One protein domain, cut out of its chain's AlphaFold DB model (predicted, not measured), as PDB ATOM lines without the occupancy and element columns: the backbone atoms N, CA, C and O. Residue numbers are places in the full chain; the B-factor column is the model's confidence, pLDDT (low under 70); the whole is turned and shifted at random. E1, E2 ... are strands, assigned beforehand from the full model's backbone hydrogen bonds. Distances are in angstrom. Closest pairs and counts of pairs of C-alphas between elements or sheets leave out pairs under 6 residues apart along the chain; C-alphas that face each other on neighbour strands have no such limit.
ATOM      1  N   VAL A 115      -2.140  19.472  30.325       92.88
ATOM      2  CA  VAL A 115      -1.566  20.810  30.084       92.88
ATOM      3  C   VAL A 115      -0.176  20.750  29.431       92.88
ATOM      4  O   VAL A 115       0.178  21.640  28.661       92.88
ATOM      5  N   SER A 116       0.599  19.704  29.710       94.50
ATOM      6  CA  SER A 116       1.925  19.465  29.137       94.50
ATOM      7  C   SER A 116       1.876  18.866  27.725       94.50
ATOM      8  O   SER A 116       2.910  18.809  27.068       94.50
ATOM      9  N   PHE A 117       0.704  18.436  27.241       90.81
ATOM     10  CA  PHE A 117       0.510  17.829  25.921       90.81
ATOM     11  C   PHE A 117      -0.339  18.757  25.033       90.81
ATOM     12  O   PHE A 117      -1.564  18.749  25.133       90.81
ATOM     13  N   PRO A 118       0.274  19.549  24.128       81.88
ATOM     14  CA  PRO A 118      -0.421  20.614  23.394       81.88
ATOM     15  C   PRO A 118      -1.557  20.153  22.473       81.88
ATOM     16  O   PRO A 118      -2.413  20.959  22.117       81.88
ATOM     17  N   VAL A 119      -1.537  18.888  22.046       80.75
ATOM     18  CA  VAL A 119      -2.534  18.317  21.126       80.75
ATOM     19  C   VAL A 119      -3.517  17.439  21.894       80.75
ATOM     20  O   VAL A 119      -4.714  17.714  21.904       80.75
ATOM     21  N   PHE A 120      -3.013  16.381  22.529       86.00
ATOM     22  CA  PHE A 120      -3.818  15.362  23.192       86.00
ATOM     23  C   PHE A 120      -2.938  14.471  24.076       86.00
ATOM     24  O   PHE A 120      -1.769  14.242  23.754       86.00
ATOM     25  N   GLN A 121      -3.513  13.939  25.157       92.50
ATOM     26  CA  GLN A 121      -2.884  12.926  26.002       92.50
ATOM     27  C   GLN A 121      -3.842  11.743  26.192       92.50
ATOM     28  O   GLN A 121      -4.860  11.877  26.865       92.50
ATOM     29  N   ALA A 122      -3.476  10.567  25.678       94.12
ATOM     30  CA  ALA A 122      -4.060   9.314  26.147       94.12
ATOM     31  C   ALA A 122      -3.290   8.861  27.393       94.12
ATOM     32  O   ALA A 122      -2.238   8.236  27.287       94.12
ATOM     33  N   ASN A 123      -3.797   9.202  28.575       96.00
ATOM     34  CA  ASN A 123      -3.178   8.865  29.860       96.00
ATOM     35  C   ASN A 123      -3.521   7.444  30.346       96.00
ATOM     36  O   ASN A 123      -3.064   7.052  31.422       96.00
ATOM     37  N   SER A 124      -4.342   6.680  29.616       96.81
ATOM     38  CA  SER A 124      -4.773   5.342  30.031       96.81
ATOM     39  C   SER A 124      -4.793   4.312  28.901       96.81
ATOM     40  O   SER A 124      -5.017   4.656  27.737       96.81
ATOM     41  N   ILE A 125      -4.602   3.039  29.268       97.75
ATOM     42  CA  ILE A 125      -5.052   1.900  28.457       97.75
ATOM     43  C   ILE A 125      -6.328   1.370  29.093       97.75
ATOM     44  O   ILE A 125      -6.409   1.170  30.311       97.75
ATOM     45  N   GLN A 126      -7.320   1.145  28.249       95.69
ATOM     46  CA  GLN A 126      -8.622   0.638  28.633       95.69
ATOM     47  C   GLN A 126      -8.890  -0.679  27.933       95.69
ATOM     48  O   GLN A 126      -8.453  -0.886  26.801       95.69
ATOM     49  N   VAL A 127      -9.623  -1.548  28.614       93.31
ATOM     50  CA  VAL A 127     -10.153  -2.780  28.043       93.31
ATOM     51  C   VAL A 127     -11.656  -2.634  27.859       93.31
ATOM     52  O   VAL A 127     -12.333  -2.020  28.684       93.31
ATOM     53  N   TYR A 128     -12.161  -3.166  26.753       88.00
ATOM     54  CA  TYR A 128     -13.567  -3.431  26.514       88.00
ATOM     55  C   TYR A 128     -13.794  -4.940  26.466       88.00
ATOM     56  O   TYR A 128     -13.176  -5.653  25.669       88.00
ATOM     57  N   GLU A 129     -14.708  -5.403  27.305       78.50
ATOM     58  CA  GLU A 129     -15.130  -6.793  27.393       78.50
ATOM     59  C   GLU A 129     -16.477  -6.962  26.686       78.50
ATOM     60  O   GLU A 129     -17.508  -6.469  27.143       78.50
ATOM     61  N   ASP A 143       2.371  10.957  33.059       96.25
ATOM     62  CA  ASP A 143       3.453  11.767  32.486       96.25
ATOM     63  C   ASP A 143       3.776  11.429  31.018       96.25
ATOM     64  O   ASP A 143       4.698  12.005  30.434       96.25
ATOM     65  N   ALA A 144       2.991  10.545  30.396       95.94
ATOM     66  CA  ALA A 144       3.129  10.160  28.996       95.94
ATOM     67  C   ALA A 144       1.782  10.166  28.261       95.94
ATOM     68  O   ALA A 144       0.712  10.125  28.870       95.94
ATOM     69  N   THR A 145       1.838  10.196  26.934       95.31
ATOM     70  CA  THR A 145       0.731   9.793  26.066       95.31
ATOM     71  C   THR A 145       1.001   8.382  25.546       95.31
ATOM     72  O   THR A 145       2.138   8.049  25.203       95.31
ATOM     73  N   LEU A 146      -0.031   7.542  25.549       95.75
ATOM     74  CA  LEU A 146       0.026   6.125  25.196       95.75
ATOM     75  C   LEU A 146      -0.530   5.905  23.790       95.75
ATOM     76  O   LEU A 146      -1.548   6.498  23.430       95.75
ATOM     77  N   GLN A 147       0.117   5.048  23.000       93.31
ATOM     78  CA  GLN A 147      -0.226   4.818  21.598       93.31
ATOM     79  C   GLN A 147       0.020   3.360  21.181       93.31
ATOM     80  O   GLN A 147       0.873   2.655  21.710       93.31
ATOM     81  N   THR A 148      -0.705   2.893  20.176       92.19
ATOM     82  CA  THR A 148      -0.573   1.597  19.506       92.19
ATOM     83  C   THR A 148      -0.531   0.383  20.436       92.19
ATOM     84  O   THR A 148       0.382  -0.435  20.310       92.19
ATOM     85  N   PRO A 149      -1.509   0.206  21.350       96.69
ATOM     86  CA  PRO A 149      -1.515  -0.944  22.235       96.69
ATOM     87  C   PRO A 149      -1.673  -2.221  21.403       96.69
ATOM     88  O   PRO A 149      -2.446  -2.259  20.440       96.69
ATOM     89  N   ARG A 150      -0.927  -3.266  21.751       96.69
ATOM     90  CA  ARG A 150      -0.998  -4.589  21.127       96.69
ATOM     91  C   ARG A 150      -1.084  -5.663  22.185       96.69
ATOM     92  O   ARG A 150      -0.291  -5.654  23.128       96.69
ATOM     93  N   PHE A 151      -1.990  -6.612  22.003       95.75
ATOM     94  CA  PHE A 151      -1.933  -7.853  22.756       95.75
ATOM     95  C   PHE A 151      -0.672  -8.616  22.348       95.75
ATOM     96  O   PHE A 151      -0.368  -8.754  21.165       95.75
ATOM     97  N   ILE A 152       0.072  -9.105  23.336       94.69
ATOM     98  CA  ILE A 152       1.279  -9.918  23.155       94.69
ATOM     99  C   ILE A 152       1.230 -11.115  24.105       94.69
ATOM    100  O   ILE A 152       0.426 -11.133  25.038       94.69
ATOM    101  N   GLN A 153       2.099 -12.106  23.897       90.75
ATOM    102  CA  GLN A 153       2.174 -13.298  24.750       90.75
ATOM    103  C   GLN A 153       0.793 -13.953  24.925       90.75
ATOM    104  O   GLN A 153       0.298 -14.133  26.036       90.75
ATOM    105  N   ASN A 154       0.133 -14.218  23.798       85.19
ATOM    106  CA  ASN A 154      -1.239 -14.725  23.737       85.19
ATOM    107  C   ASN A 154      -2.283 -13.863  24.475       85.19
ATOM    108  O   ASN A 154      -3.281 -14.379  24.947       85.19
ATOM    109  N   GLY A 155      -2.053 -12.558  24.625       88.69
ATOM    110  CA  GLY A 155      -2.954 -11.664  25.350       88.69
ATOM    111  C   GLY A 155      -2.708 -11.597  26.858       88.69
ATOM    112  O   GLY A 155      -3.380 -10.840  27.551       88.69
ATOM    113  N   GLU A 156      -1.725 -12.318  27.399       90.31
ATOM    114  CA  GLU A 156      -1.338 -12.191  28.812       90.31
ATOM    115  C   GLU A 156      -0.760 -10.801  29.139       90.31
ATOM    116  O   GLU A 156      -0.755 -10.388  30.301       90.31
ATOM    117  N   ARG A 157      -0.257 -10.083  28.126       96.19
ATOM    118  CA  ARG A 157       0.423  -8.790  28.265       96.19
ATOM    119  C   ARG A 157       0.085  -7.842  27.119       96.19
ATOM    120  O   ARG A 157      -0.432  -8.251  26.078       96.19
ATOM    121  N   ILE A 158       0.423  -6.575  27.323       98.31
ATOM    122  CA  ILE A 158       0.176  -5.478  26.398       98.31
ATOM    123  C   ILE A 158       1.499  -4.782  26.112       98.31
ATOM    124  O   ILE A 158       2.188  -4.358  27.036       98.31
ATOM    125  N   LEU A 159       1.842  -4.664  24.834       98.44
ATOM    126  CA  LEU A 159       2.899  -3.779  24.351       98.44
ATOM    127  C   LEU A 159       2.267  -2.435  23.982       98.44
ATOM    128  O   LEU A 159       1.265  -2.421  23.272       98.44
ATOM    129  N   VAL A 160       2.835  -1.323  24.437       97.81
ATOM    130  CA  VAL A 160       2.318   0.024  24.158       97.81
ATOM    131  C   VAL A 160       3.467   0.994  23.880       97.81
ATOM    132  O   VAL A 160       4.500   0.941  24.548       97.81
ATOM    133  N   ASP A 161       3.295   1.866  22.893       96.00
ATOM    134  CA  ASP A 161       4.183   3.002  22.643       96.00
ATOM    135  C   ASP A 161       3.848   4.126  23.625       96.00
ATOM    136  O   ASP A 161       2.686   4.378  23.950       96.00
ATOM    137  N   THR A 162       4.873   4.784  24.138       95.12
ATOM    138  CA  THR A 162       4.762   5.809  25.168       95.12
ATOM    139  C   THR A 162       5.618   6.997  24.769       95.12
ATOM    140  O   THR A 162       6.778   6.828  24.402       95.12
ATOM    141  N   ALA A 163       5.057   8.200  24.860       94.12
ATOM    142  CA  ALA A 163       5.782   9.434  24.600       94.12
ATOM    143  C   ALA A 163       5.582  10.429  25.743       94.12
ATOM    144  O   ALA A 163       4.452  10.798  26.068       94.12
ATOM    145  N   THR A 164       6.671  10.879  26.357       95.19
ATOM    146  CA  THR A 164       6.632  11.955  27.358       95.19
ATOM    147  C   THR A 164       6.377  13.311  26.697       95.19
ATOM    148  O   THR A 164       6.579  13.487  25.494       95.19
ATOM    149  N   ALA A 165       5.977  14.309  27.488       92.62
ATOM    150  CA  ALA A 165       5.733  15.667  26.991       92.62
ATOM    151  C   ALA A 165       6.971  16.324  26.339       92.62
ATOM    152  O   ALA A 165       6.830  17.173  25.461       92.62
ATOM    153  N   ASP A 166       8.185  15.922  26.735       92.62
ATOM    154  CA  ASP A 166       9.442  16.366  26.117       92.62
ATOM    155  C   ASP A 166       9.858  15.535  24.888       92.62
ATOM    156  O   ASP A 166      10.954  15.721  24.361       92.62
ATOM    157  N   GLY A 167       8.987  14.642  24.404       89.06
ATOM    158  CA  GLY A 167       9.178  13.889  23.165       89.06
ATOM    159  C   GLY A 167      10.110  12.685  23.295       89.06
ATOM    160  O   GLY A 167      10.737  12.294  22.309       89.06
ATOM    161  N   ARG A 168      10.248  12.096  24.492       89.06
ATOM    162  CA  ARG A 168      10.989  10.839  24.661       89.06
ATOM    163  C   ARG A 168      10.056   9.666  24.430       89.06
ATOM    164  O   ARG A 168       9.075   9.514  25.151       89.06
ATOM    165  N   TYR A 169      10.414   8.843  23.453       91.75
ATOM    166  CA  TYR A 169       9.652   7.668  23.052       91.75
ATOM    167  C   TYR A 169      10.196   6.405  23.701       91.75
ATOM    168  O   TYR A 169      11.415   6.234  23.828       91.75
ATOM    169  N   ALA A 170       9.294   5.505  24.069       92.06
ATOM    170  CA  ALA A 170       9.655   4.190  24.556       92.06
ATOM    171  C   ALA A 170       8.516   3.186  24.378       92.06
ATOM    172  O   ALA A 170       7.344   3.533  24.475       92.06
ATOM    173  N   TRP A 171       8.867   1.915  24.212       95.44
ATOM    174  CA  TRP A 171       7.899   0.824  24.141       95.44
ATOM    175  C   TRP A 171       7.843   0.086  25.467       95.44
ATOM    176  O   TRP A 171       8.832  -0.515  25.888       95.44
ATOM    177  N   THR A 172       6.693   0.131  26.123       96.62
ATOM    178  CA  THR A 172       6.483  -0.417  27.462       96.62
ATOM    179  C   THR A 172       5.627  -1.675  27.391       96.62
ATOM    180  O   THR A 172       4.658  -1.739  26.636       96.62
ATOM    181  N   VAL A 173       5.989  -2.689  28.175       98.06
ATOM    182  CA  VAL A 173       5.195  -3.905  28.354       98.06
ATOM    183  C   VAL A 173       4.495  -3.852  29.704       98.06
ATOM    184  O   VAL A 173       5.135  -3.645  30.737       98.06
ATOM    185  N   VAL A 174       3.184  -4.061  29.688       98.06
ATOM    186  CA  VAL A 174       2.298  -3.986  30.851       98.06
ATOM    187  C   VAL A 174       1.530  -5.301  30.986       98.06
ATOM    188  O   VAL A 174       1.133  -5.908  29.990       98.06
ATOM    189  N   GLU A 175       1.329  -5.765  32.213       95.81
ATOM    190  CA  GLU A 175       0.458  -6.902  32.513       95.81
ATOM    191  C   GLU A 175      -1.005  -6.465  32.648       95.81
ATOM    192  O   GLU A 175      -1.313  -5.289  32.843       95.81
ATOM    193  N   ARG A 176      -1.930  -7.430  32.612       94.50
ATOM    194  CA  ARG A 176      -3.371  -7.181  32.819       94.50
ATOM    195  C   ARG A 176      -3.680  -6.565  34.189       94.50
ATOM    196  O   ARG A 176      -4.627  -5.797  34.328       94.50
ATOM    197  N   SER A 177      -2.821  -6.821  35.174       92.00
ATOM    198  CA  SER A 177      -2.848  -6.210  36.510       92.00
ATOM    199  C   SER A 177      -2.472  -4.719  36.530       92.00
ATOM    200  O   SER A 177      -2.494  -4.101  37.592       92.00
ATOM    201  N   GLY A 178      -2.062  -4.143  35.397       94.00
ATOM    202  CA  GLY A 178      -1.512  -2.788  35.320       94.00
ATOM    203  C   GLY A 178      -0.045  -2.689  35.758       94.00
ATOM    204  O   GLY A 178       0.540  -1.610  35.694       94.00
ATOM    205  N   ALA A 179       0.582  -3.796  36.178       95.69
ATOM    206  CA  ALA A 179       1.999  -3.813  36.515       95.69
ATOM    207  C   ALA A 179       2.868  -3.630  35.261       95.69
ATOM    208  O   ALA A 179       2.672  -4.297  34.244       95.69
ATOM    209  N   VAL A 180       3.866  -2.751  35.343       97.31
ATOM    210  CA  VAL A 180       4.858  -2.571  34.277       97.31
ATOM    211  C   VAL A 180       5.883  -3.701  34.352       97.31
ATOM    212  O   VAL A 180       6.589  -3.839  35.349       97.31
ATOM    213  N   VAL A 181       5.989  -4.490  33.282       95.56
ATOM    214  CA  VAL A 181       7.026  -5.524  33.124       95.56
ATOM    215  C   VAL A 181       8.377  -4.872  32.833       95.56
ATOM    216  O   VAL A 181       9.409  -5.304  33.340       95.56
ATOM    217  N   GLY A 182       8.369  -3.826  32.009       93.50
ATOM    218  CA  GLY A 182       9.549  -3.043  31.671       93.50
ATOM    219  C   GLY A 182       9.393  -2.307  30.349       93.50
ATOM    220  O   GLY A 182       8.336  -2.333  29.720       93.50
ATOM    221  N   THR A 183      10.478  -1.681  29.915       92.56
ATOM    222  CA  THR A 183      10.539  -0.892  28.685       92.56
ATOM    223  C   THR A 183      11.650  -1.424  27.785       92.56
ATOM    224  O   THR A 183      12.728  -1.780  28.267       92.56
ATOM    225  N   LEU A 184      11.401  -1.490  26.478       87.62
ATOM    226  CA  LEU A 184      12.432  -1.807  25.492       87.62
ATOM    227  C   LEU A 184      13.532  -0.731  25.483       87.62
ATOM    228  O   LEU A 184      13.262   0.435  25.782       87.62
ATOM    229  N   PRO A 185      14.777  -1.077  25.103       83.69
ATOM    230  CA  PRO A 185      15.836  -0.088  24.943       83.69
ATOM    231  C   PRO A 185      15.422   1.038  23.985       83.69
ATOM    232  O   PRO A 185      15.047   0.774  22.845       83.69
ATOM    233  N   THR A 186      15.568   2.296  24.407       81.81
ATOM    234  CA  THR A 186      15.156   3.486  23.629       81.81
ATOM    235  C   THR A 186      15.923   3.677  22.318       81.81
ATOM    236  O   THR A 186      15.508   4.450  21.462       81.81
ATOM    237  N   ALA A 187      17.043   2.969  22.137       78.50
ATOM    238  CA  ALA A 187      17.780   2.934  20.875       78.50
ATOM    239  C   ALA A 187      17.017   2.203  19.752       78.50
ATOM    240  O   ALA A 187      17.363   2.349  18.580       78.50
ATOM    241  N   ILE A 188      16.011   1.397  20.102       79.69
ATOM    242  CA  ILE A 188      15.224   0.605  19.161       79.69
ATOM    243  C   ILE A 188      13.940   1.356  18.842       79.69
ATOM    244  O   ILE A 188      13.169   1.704  19.735       79.69
ATOM    245  N   THR A 189      13.683   1.551  17.555       85.06
ATOM    246  CA  THR A 189      12.408   2.067  17.065       85.06
ATOM    247  C   THR A 189      11.623   0.937  16.418       85.06
ATOM    248  O   THR A 189      12.164   0.167  15.625       85.06
ATOM    249  N   LEU A 190      10.345   0.816  16.759       91.88
ATOM    250  CA  LEU A 190       9.443  -0.143  16.129       91.88
ATOM    251  C   LEU A 190       8.655   0.593  15.051       91.88
ATOM    252  O   LEU A 190       8.038   1.617  15.325       91.88
ATOM    253  N   THR A 191       8.659   0.070  13.830       91.00
ATOM    254  CA  THR A 191       7.758   0.554  12.776       91.00
ATOM    255  C   THR A 191       6.415  -0.163  12.823       91.00
ATOM    256  O   THR A 191       5.378   0.424  12.536       91.00
ATOM    257  N   GLU A 192       6.427  -1.442  13.186       92.38
ATOM    258  CA  GLU A 192       5.223  -2.243  13.360       92.38
ATOM    259  C   GLU A 192       5.483  -3.343  14.381       92.38
ATOM    260  O   GLU A 192       6.585  -3.886  14.409       92.38
ATOM    261  N   ALA A 193       4.469  -3.699  15.169       95.06
ATOM    262  CA  ALA A 193       4.503  -4.834  16.080       95.06
ATOM    263  C   ALA A 193       3.216  -5.665  15.997       95.06
ATOM    264  O   ALA A 193       2.125  -5.132  15.753       95.06
ATOM    265  N   LYS A 194       3.360  -6.973  16.221       94.00
ATOM    266  CA  LYS A 194       2.269  -7.945  16.338       94.00
ATOM    267  C   LYS A 194       2.579  -8.944  17.450       94.00
ATOM    268  O   LYS A 194       3.707  -9.428  17.552       94.00
ATOM    269  N   GLY A 195       1.579  -9.261  18.265       92.31
ATOM    270  CA  GLY A 195       1.690 -10.302  19.281       92.31
ATOM    271  C   GLY A 195       1.857 -11.696  18.688       92.31
ATOM    272  O   GLY A 195       1.346 -12.000  17.613       92.31
ATOM    273  N   VAL A 196       2.560 -12.549  19.424       87.94
ATOM    274  CA  VAL A 196       2.620 -14.000  19.217       87.94
ATOM    275  C   VAL A 196       2.414 -14.713  20.563       87.94
ATOM    276  O   VAL A 196       2.234 -14.066  21.596       87.94
ATOM    277  N   ALA A 197       2.388 -16.046  20.574       82.19
ATOM    278  CA  ALA A 197       1.973 -16.830  21.746       82.19
ATOM    279  C   ALA A 197       2.847 -16.616  23.005       82.19
ATOM    280  O   ALA A 197       2.359 -16.646  24.136       82.19
ATOM    281  N   ASP A 198       4.140 -16.378  22.821       83.19
ATOM    282  CA  ASP A 198       5.145 -16.238  23.883       83.19
ATOM    283  C   ASP A 198       5.766 -14.834  23.957       83.19
ATOM    284  O   ASP A 198       6.560 -14.547  24.849       83.19
ATOM    285  N   GLY A 199       5.335 -13.920  23.091       90.81
ATOM    286  CA  GLY A 199       5.788 -12.539  23.111       90.81
ATOM    287  C   GLY A 199       5.280 -11.768  21.912       90.81
ATOM    288  O   GLY A 199       4.068 -11.692  21.696       90.81
ATOM    289  N   PHE A 200       6.181 -11.170  21.142       94.94
ATOM    290  CA  PHE A 200       5.817 -10.387  19.964       94.94
ATOM    291  C   PHE A 200       6.913 -10.391  18.907       94.94
ATOM    292  O   PHE A 200       8.083 -10.664  19.173       94.94
ATOM    293  N   VAL A 201       6.514 -10.055  17.689       95.44
ATOM    294  CA  VAL A 201       7.424  -9.710  16.604       95.44
ATOM    295  C   VAL A 201       7.264  -8.243  16.261       95.44
ATOM    296  O   VAL A 201       6.170  -7.682  16.362       95.44
ATOM    297  N   TYR A 202       8.351  -7.620  15.833       94.75
ATOM    298  CA  TYR A 202       8.322  -6.246  15.368       94.75
ATOM    299  C   TYR A 202       9.279  -6.024  14.210       94.75
ATOM    300  O   TYR A 202      10.200  -6.810  13.987       94.75
ATOM    301  N   THR A 203       9.062  -4.944  13.465       94.38
ATOM    302  CA  THR A 203       9.989  -4.514  12.420       94.38
ATOM    303  C   THR A 203      10.702  -3.222  12.799       94.38
ATOM    304  O   THR A 203      10.116  -2.353  13.443       94.38
ATOM    305  N   THR A 204      11.974  -3.108  12.426       89.38
ATOM    306  CA  THR A 204      12.828  -1.954  12.742       89.38
ATOM    307  C   THR A 204      13.915  -1.757  11.692       89.38
ATOM    308  O   THR A 204      14.378  -2.725  11.089       89.38
ATOM    309  N   ASP A 205      14.353  -0.513  11.513       88.69
ATOM    310  CA  ASP A 205      15.509  -0.163  10.678       88.69
ATOM    311  C   ASP A 205      16.792   0.025  11.523       88.69
ATOM    312  O   ASP A 205      17.859   0.324  10.988       88.69
ATOM    313  N   THR A 206      16.714  -0.158  12.851       82.44
ATOM    314  CA  THR A 206      17.833   0.074  13.782       82.44
ATOM    315  C   THR A 206      18.973  -0.935  13.604       82.44
ATOM    316  O   THR A 206      20.138  -0.571  13.748       82.44
ATOM    317  N   PHE A 207      18.671  -2.203  13.299       79.00
ATOM    318  CA  PHE A 207      19.696  -3.255  13.192       79.00
ATOM    319  C   PHE A 207      20.523  -3.166  11.906       79.00
ATOM    320  O   PHE A 207      21.705  -3.510  11.912       79.00
ATOM    321  N   ALA A 208      19.916  -2.717  10.809       78.88
ATOM    322  CA  ALA A 208      20.563  -2.590   9.513       78.88
ATOM    323  C   ALA A 208      20.103  -1.299   8.835       78.88
ATOM    324  O   ALA A 208      19.005  -1.215   8.296       78.88
ATOM    325  N   ALA A 209      20.968  -0.283   8.837       78.44
ATOM    326  CA  ALA A 209      20.641   1.009   8.248       78.44
ATOM    327  C   ALA A 209      20.192   0.859   6.782       78.44
ATOM    328  O   ALA A 209      20.927   0.350   5.934       78.44
ATOM    329  N   GLY A 210      18.975   1.322   6.494       82.62
ATOM    330  CA  GLY A 210      18.380   1.275   5.161       82.62
ATOM    331  C   GLY A 210      17.716  -0.052   4.785       82.62
ATOM    332  O   GLY A 210      17.205  -0.135   3.671       82.62
ATOM    333  N   ALA A 211      17.691  -1.060   5.662       88.00
ATOM    334  CA  ALA A 211      16.989  -2.323   5.441       88.00
ATOM    335  C   ALA A 211      16.101  -2.684   6.638       88.00
ATOM    336  O   ALA A 211      16.551  -2.657   7.783       88.00
ATOM    337  N   ARG A 212      14.856  -3.095   6.374       91.56
ATOM    338  CA  ARG A 212      13.938  -3.494   7.444       91.56
ATOM    339  C   ARG A 212      14.308  -4.863   8.011       91.56
ATOM    340  O   ARG A 212      14.363  -5.854   7.280       91.56
ATOM    341  N   THR A 213      14.480  -4.932   9.323       87.31
ATOM    342  CA  THR A 213      14.690  -6.170  10.080       87.31
ATOM    343  C   THR A 213      13.406  -6.574  10.796       87.31
ATOM    344  O   THR A 213      12.774  -5.742  11.441       87.31
ATOM    345  N   LEU A 214      13.039  -7.852  10.703       91.56
ATOM    346  CA  LEU A 214      12.039  -8.506  11.542       91.56
ATOM    347  C   LEU A 214      12.738  -9.106  12.765       91.56
ATOM    348  O   LEU A 214      13.696  -9.877  12.643       91.56
ATOM    349  N   VAL A 215      12.236  -8.765  13.942       86.50
ATOM    350  CA  VAL A 215      12.803  -9.139  15.235       86.50
ATOM    351  C   VAL A 215      11.745  -9.866  16.047       86.50
ATOM    352  O   VAL A 215      10.582  -9.466  16.055       86.50
ATOM    353  N   TYR A 216      12.153 -10.926  16.731       89.00
ATOM    354  CA  TYR A 216      11.315 -11.671  17.661       89.00
ATOM    355  C   TYR A 216      11.742 -11.403  19.105       89.00
ATOM    356  O   TYR A 216      12.931 -11.433  19.419       89.00
ATOM    357  N   VAL A 217      10.771 -11.154  19.979       88.12
ATOM    358  CA  VAL A 217      10.967 -10.968  21.418       88.12
ATOM    359  C   VAL A 217      10.149 -12.021  22.150       88.12
ATOM    360  O   VAL A 217       8.920 -11.994  22.103       88.12
ATOM    361  N   ASP A 218      10.838 -12.912  22.855       86.25
ATOM    362  CA  ASP A 218      10.232 -13.835  23.813       86.25
ATOM    363  C   ASP A 218      10.102 -13.132  25.167       86.25
ATOM    364  O   ASP A 218      11.099 -12.822  25.821       86.25
ATOM    365  N   THR A 219       8.874 -12.866  25.606       90.25
ATOM    366  CA  THR A 219       8.628 -12.197  26.887       90.25
ATOM    367  C   THR A 219       8.473 -13.174  28.056       90.25
ATOM    368  O   THR A 219       8.425 -12.728  29.207       90.25
ATOM    369  N   ARG A 220       8.462 -14.493  27.807       84.56
ATOM    370  CA  ARG A 220       8.471 -15.536  28.850       84.56
ATOM    371  C   ARG A 220       9.845 -15.674  29.496       84.56
ATOM    372  O   ARG A 220       9.929 -15.954  30.688       84.56
ATOM    373  N   THR A 221      10.909 -15.468  28.723       82.69
ATOM    374  CA  THR A 221      12.303 -15.563  29.195       82.69
ATOM    375  C   THR A 221      12.889 -14.225  29.654       82.69
ATOM    376  O   THR A 221      13.970 -14.195  30.241       82.69
ATOM    377  N   GLY A 222      12.148 -13.129  29.467       81.56
ATOM    378  CA  GLY A 222      12.473 -11.792  29.962       81.56
ATOM    379  C   GLY A 222      12.447 -10.734  28.862       81.56
ATOM    380  O   GLY A 222      12.713 -11.012  27.697       81.56
ATOM    381  N   LEU A 223      12.146  -9.486  29.226       87.62
ATOM    382  CA  LEU A 223      12.053  -8.395  28.255       87.62
ATOM    383  C   LEU A 223      13.444  -7.909  27.826       87.62
ATOM    384  O   LEU A 223      14.257  -7.505  28.655       87.62
ATOM    385  N   ASN A 224      13.707  -7.928  26.521       85.00
ATOM    386  CA  ASN A 224      14.950  -7.459  25.916       85.00
ATOM    387  C   ASN A 224      14.700  -6.930  24.492       85.00
ATOM    388  O   ASN A 224      13.565  -6.891  24.027       85.00
ATOM    389  N   ALA A 225      15.765  -6.521  23.798       80.81
ATOM    390  CA  ALA A 225      15.717  -6.011  22.426       80.81
ATOM    391  C   ALA A 225      15.141  -6.998  21.392       80.81
ATOM    392  O   ALA A 225      14.708  -6.579  20.324       80.81
ATOM    393  N   GLY A 226      15.152  -8.293  21.684       85.75
ATOM    394  CA  GLY A 226      14.794  -9.360  20.766       85.75
ATOM    395  C   GLY A 226      15.957  -9.851  19.913       85.75
ATOM    396  O   GLY A 226      17.068  -9.318  19.932       85.75
ATOM    397  N   VAL A 227      15.670 -10.898  19.149       83.00
ATOM    398  CA  VAL A 227      16.595 -11.561  18.232       83.00
ATOM    399  C   VAL A 227      16.153 -11.271  16.796       83.00
ATOM    400  O   VAL A 227      15.007 -11.569  16.447       83.00
ATOM    401  N   PRO A 228      17.020 -10.698  15.941       86.44
ATOM    402  CA  PRO A 228      16.746 -10.581  14.514       86.44
ATOM    403  C   PRO A 228      16.517 -11.965  13.901       86.44
ATOM    404  O   PRO A 228      17.394 -12.824  13.970       86.44
ATOM    405  N   ILE A 229      15.351 -12.178  13.295       88.56
ATOM    406  CA  ILE A 229      15.003 -13.452  12.642       88.56
ATOM    407  C   ILE A 229      15.022 -13.349  11.118       88.56
ATOM    408  O   ILE A 229      15.132 -14.363  10.432       88.56
ATOM    409  N   TRP A 230      14.944 -12.130  10.579       89.25
ATOM    410  CA  TRP A 230      15.050 -11.871   9.149       89.25
ATOM    411  C   TRP A 230      15.419 -10.406   8.885       89.25
ATOM    412  O   TRP A 230      14.970  -9.520   9.606       89.25
ATOM    413  N   THR A 231      16.190 -10.139   7.831       89.62
ATOM    414  CA  THR A 231      16.490  -8.778   7.359       89.62
ATOM    415  C   THR A 231      16.300  -8.715   5.851       89.62
ATOM    416  O   THR A 231      16.808  -9.572   5.124       89.62
ATOM    417  N   GLY A 232      15.562  -7.704   5.394       86.25
ATOM    418  CA  GLY A 232      15.320  -7.442   3.979       86.25
ATOM    419  C   GLY A 232      16.522  -6.838   3.262       86.25
ATOM    420  O   GLY A 232      17.589  -6.622   3.839       86.25
ATOM    421  N   LYS A 233      16.355  -6.545   1.973       91.12
ATOM    422  CA  LYS A 233      17.369  -5.802   1.214       91.12
ATOM    423  C   LYS A 233      17.273  -4.308   1.515       91.12
ATOM    424  O   LYS A 233      16.225  -3.797   1.902       91.12
ATOM    425  N   ALA A 234      18.369  -3.593   1.275       88.69
ATOM    426  CA  ALA A 234      18.374  -2.142   1.383       88.69
ATOM    427  C   ALA A 234      17.315  -1.519   0.453       88.69
ATOM    428  O   ALA A 234      17.247  -1.852  -0.731       88.69
ATOM    429  N   GLY A 235      16.497  -0.621   0.999       88.25
ATOM    430  CA  GLY A 235      15.377   0.025   0.313       88.25
ATOM    431  C   GLY A 235      14.046  -0.730   0.391       88.25
ATOM    432  O   GLY A 235      13.021  -0.153   0.036       88.25
ATOM    433  N   GLU A 236      14.018  -1.979   0.870       88.06
ATOM    434  CA  GLU A 236      12.763  -2.704   1.098       88.06
ATOM    435  C   GLU A 236      12.114  -2.270   2.425       88.06
ATOM    436  O   GLU A 236      12.776  -2.208   3.462       88.06
ATOM    437  N   GLN A 237      10.800  -2.006   2.398       88.00
ATOM    438  CA  GLN A 237       9.990  -1.652   3.575       88.00
ATOM    439  C   GLN A 237       8.792  -2.606   3.758       88.00
ATOM    440  O   GLN A 237       7.639  -2.194   3.618       88.00
ATOM    441  N   PRO A 238       9.039  -3.903   4.012       86.81
ATOM    442  CA  PRO A 238       7.982  -4.872   4.282       86.81
ATOM    443  C   PRO A 238       7.180  -4.516   5.541       86.81
ATOM    444  O   PRO A 238       7.721  -3.988   6.517       86.81
ATOM    445  N   LEU A 239       5.894  -4.871   5.512       88.06
ATOM    446  CA  LEU A 239       4.944  -4.750   6.620       88.06
ATOM    447  C   LEU A 239       4.519  -6.141   7.104       88.06
ATOM    448  O   LEU A 239       4.463  -7.095   6.322       88.06
ATOM    449  N   ILE A 240       4.186  -6.253   8.386       88.31
ATOM    450  CA  ILE A 240       3.617  -7.459   8.982       88.31
ATOM    451  C   ILE A 240       2.123  -7.507   8.658       88.31
ATOM    452  O   ILE A 240       1.285  -6.917   9.336       88.31
ATOM    453  N   VAL A 241       1.763  -8.286   7.642       83.56
ATOM    454  CA  VAL A 241       0.350  -8.490   7.284       83.56
ATOM    455  C   VAL A 241      -0.379  -9.424   8.255       83.56
ATOM    456  O   VAL A 241      -1.577  -9.270   8.469       83.56
ATOM    457  N   TRP A 242       0.334 -10.381   8.857       79.50
ATOM    458  CA  TRP A 242      -0.206 -11.332   9.827       79.50
ATOM    459  C   TRP A 242       0.921 -11.984  10.637       79.50
ATOM    460  O   TRP A 242       2.001 -12.244  10.103       79.50
ATOM    461  N   ALA A 243       0.658 -12.268  11.911       79.06
ATOM    462  CA  ALA A 243       1.505 -13.090  12.766       79.06
ATOM    463  C   ALA A 243       0.603 -14.019  13.586       79.06
ATOM    464  O   ALA A 243      -0.328 -13.563  14.244       79.06
ATOM    465  N   GLY A 244       0.858 -15.319  13.515       67.56
ATOM    466  CA  GLY A 244       0.068 -16.323  14.213       67.56
ATOM    467  C   GLY A 244       0.494 -17.730  13.824       67.56
ATOM    468  O   GLY A 244       1.380 -17.922  12.988       67.56
ATOM    469  N   ASN A 245      -0.136 -18.728  14.435       56.28
ATOM    470  CA  ASN A 245       0.050 -20.119  14.045       56.28
ATOM    471  C   ASN A 245      -1.067 -20.529  13.077       56.28
ATOM    472  O   ASN A 245      -2.232 -20.215  13.301       56.28
ATOM    473  N   THR A 246      -0.720 -21.224  11.996       51.84
ATOM    474  CA  THR A 246      -1.705 -21.827  11.082       51.84
ATOM    475  C   THR A 246      -2.274 -23.136  11.636       51.84
ATOM    476  O   THR A 246      -3.257 -23.651  11.108       51.84
ATOM    477  N   ALA A 247      -1.681 -23.666  12.710       44.34
ATOM    478  CA  ALA A 247      -2.173 -24.805  13.465       44.34
ATOM    479  C   ALA A 247      -2.668 -24.364  14.851       44.34
ATOM    480  O   ALA A 247      -1.977 -23.645  15.573       44.34
ATOM    481  N   ILE A 248      -3.847 -24.842  15.256       43.50
ATOM    482  CA  ILE A 248      -4.351 -24.662  16.623       43.50
ATOM    483  C   ILE A 248      -3.436 -25.459  17.560       43.50
ATOM    484  O   ILE A 248      -3.522 -26.684  17.640       43.50
ATOM    485  N   SER A 249      -2.531 -24.785  18.268       40.31
ATOM    486  CA  SER A 249      -1.784 -25.428  19.346       40.31
ATOM    487  C   SER A 249      -2.706 -25.595  20.554       40.31
ATOM    488  O   SER A 249      -3.268 -24.610  21.029       40.31
ATOM    489  N   VAL A 250      -2.814 -26.815  21.092       38.31
ATOM    490  CA  VAL A 250      -3.616 -27.168  22.290       38.31
ATOM    491  C   VAL A 250      -3.282 -26.280  23.507       38.31
ATOM    492  O   VAL A 250      -4.079 -26.132  24.425       38.31
ATOM    493  N   GLN A 251      -2.115 -25.637  23.487       36.47
ATOM    494  CA  GLN A 251      -1.615 -24.740  24.523       36.47
ATOM    495  C   GLN A 251      -2.335 -23.376  24.566       36.47
ATOM    496  O   GLN A 251      -2.532 -22.849  25.657       36.47
ATOM    497  N   ALA A 252      -2.809 -22.850  23.428       39.03
ATOM    498  CA  ALA A 252      -3.599 -21.610  23.382       39.03
ATOM    499  C   ALA A 252      -4.957 -21.779  24.092       39.03
ATOM    500  O   ALA A 252      -5.396 -20.895  24.825       39.03
ATOM    501  N   ALA A 253      -5.553 -22.972  23.981       40.41
ATOM    502  CA  ALA A 253      -6.855 -23.319  24.555       40.41
ATOM    503  C   ALA A 253      -6.869 -23.477  26.092       40.41
ATOM    504  O   ALA A 253      -7.931 -23.692  26.669       40.41
ATOM    505  N   SER A 254      -5.713 -23.393  26.763       46.31
ATOM    506  CA  SER A 254      -5.588 -23.559  28.221       46.31
ATOM    507  C   SER A 254      -5.048 -22.309  28.930       46.31
ATOM    508  O   SER A 254      -4.768 -22.362  30.133       46.31
ATOM    509  N   THR A 255      -4.871 -21.196  28.214       54.41
ATOM    510  CA  THR A 255      -4.300 -19.974  28.793       54.41
ATOM    511  C   THR A 255      -5.269 -19.407  29.824       54.41
ATOM    512  O   THR A 255      -6.373 -18.984  29.494       54.41
TER     513      THR A 255
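AT A GLANCE: This is residues 115 to 129 and 143 to 255 of the 386 residues of the protein "SH3 domain-containing protein" of Anaerolineae bacterium (UniProt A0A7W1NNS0). Two strongly twisted four-strand sheets, E2 to E5 and E6 to E9, stand only partly face to face as a loose sandwich, their strands crossed at 46 degrees. E1 lies off to the side of E2, and a long tail, residues 232 to 255, follows E9. The printed part has 128 residues and nine named strands, E1 to E9 along the chain, with no named helix; the class is all strand, though under half of the residues are in named elements. Each sheet is an antiparallel meander, each strand the neighbour of the one before, in orders E2 E3 E4 E5 and E6 E7 E8 E9. The whole is compact, with a radius of gyration of the C-alphas of 15.5 A and spans of 48 by 42 by 24 A.

HOW THE PARTS SIT: E1, residues 124 to 129, pairs with no named strand; its closest C-alpha to E2, residues 144 to 152, is that of Ser 124, 6.9 A from Leu 146. E2 bends by 64 degrees at residue 148 and forms a hairpin with E3, residues 157 to 164, with N 147 and O 161 at 2.8 A. E4, residues 169 to 175, follows with N 160 and O 172 at 2.9 A, then E5, residues 180 to 183, with N 173 and O 182 at 2.8 A. In the other sheet, E6, residues 192 to 195, and E7, residues 199 to 204, have N 194 and O 201 at 2.9 A. E8, residues 213 to 218, has N 215 and O 202 at 2.8 A; E9, residues 227 to 231, has N 227 and O 216 at 2.8 A. Between the sheets, the closest C-alphas of E2 and E6 are those of Ile 152 and Gly 195, 3.9 A apart.

IN THESE COORDINATES: E1 begins at C-alpha 124 (-4.773, 5.342, 30.031). E2 measures 21.0 A, E3 21.7 A and E4 19.7 A. E9 ends at C-alpha 231 (16.490, -8.778, 7.359).

THE WHOLE: The C-alphas of Val 115 and Val 250 are farthest apart, 48.7 A. Residues 130 to 142 are not printed; C-alphas 129 and 143 are 26.8 A apart. Of the links printed whole, none is long. Residues 244 to 255 have pLDDT under 70.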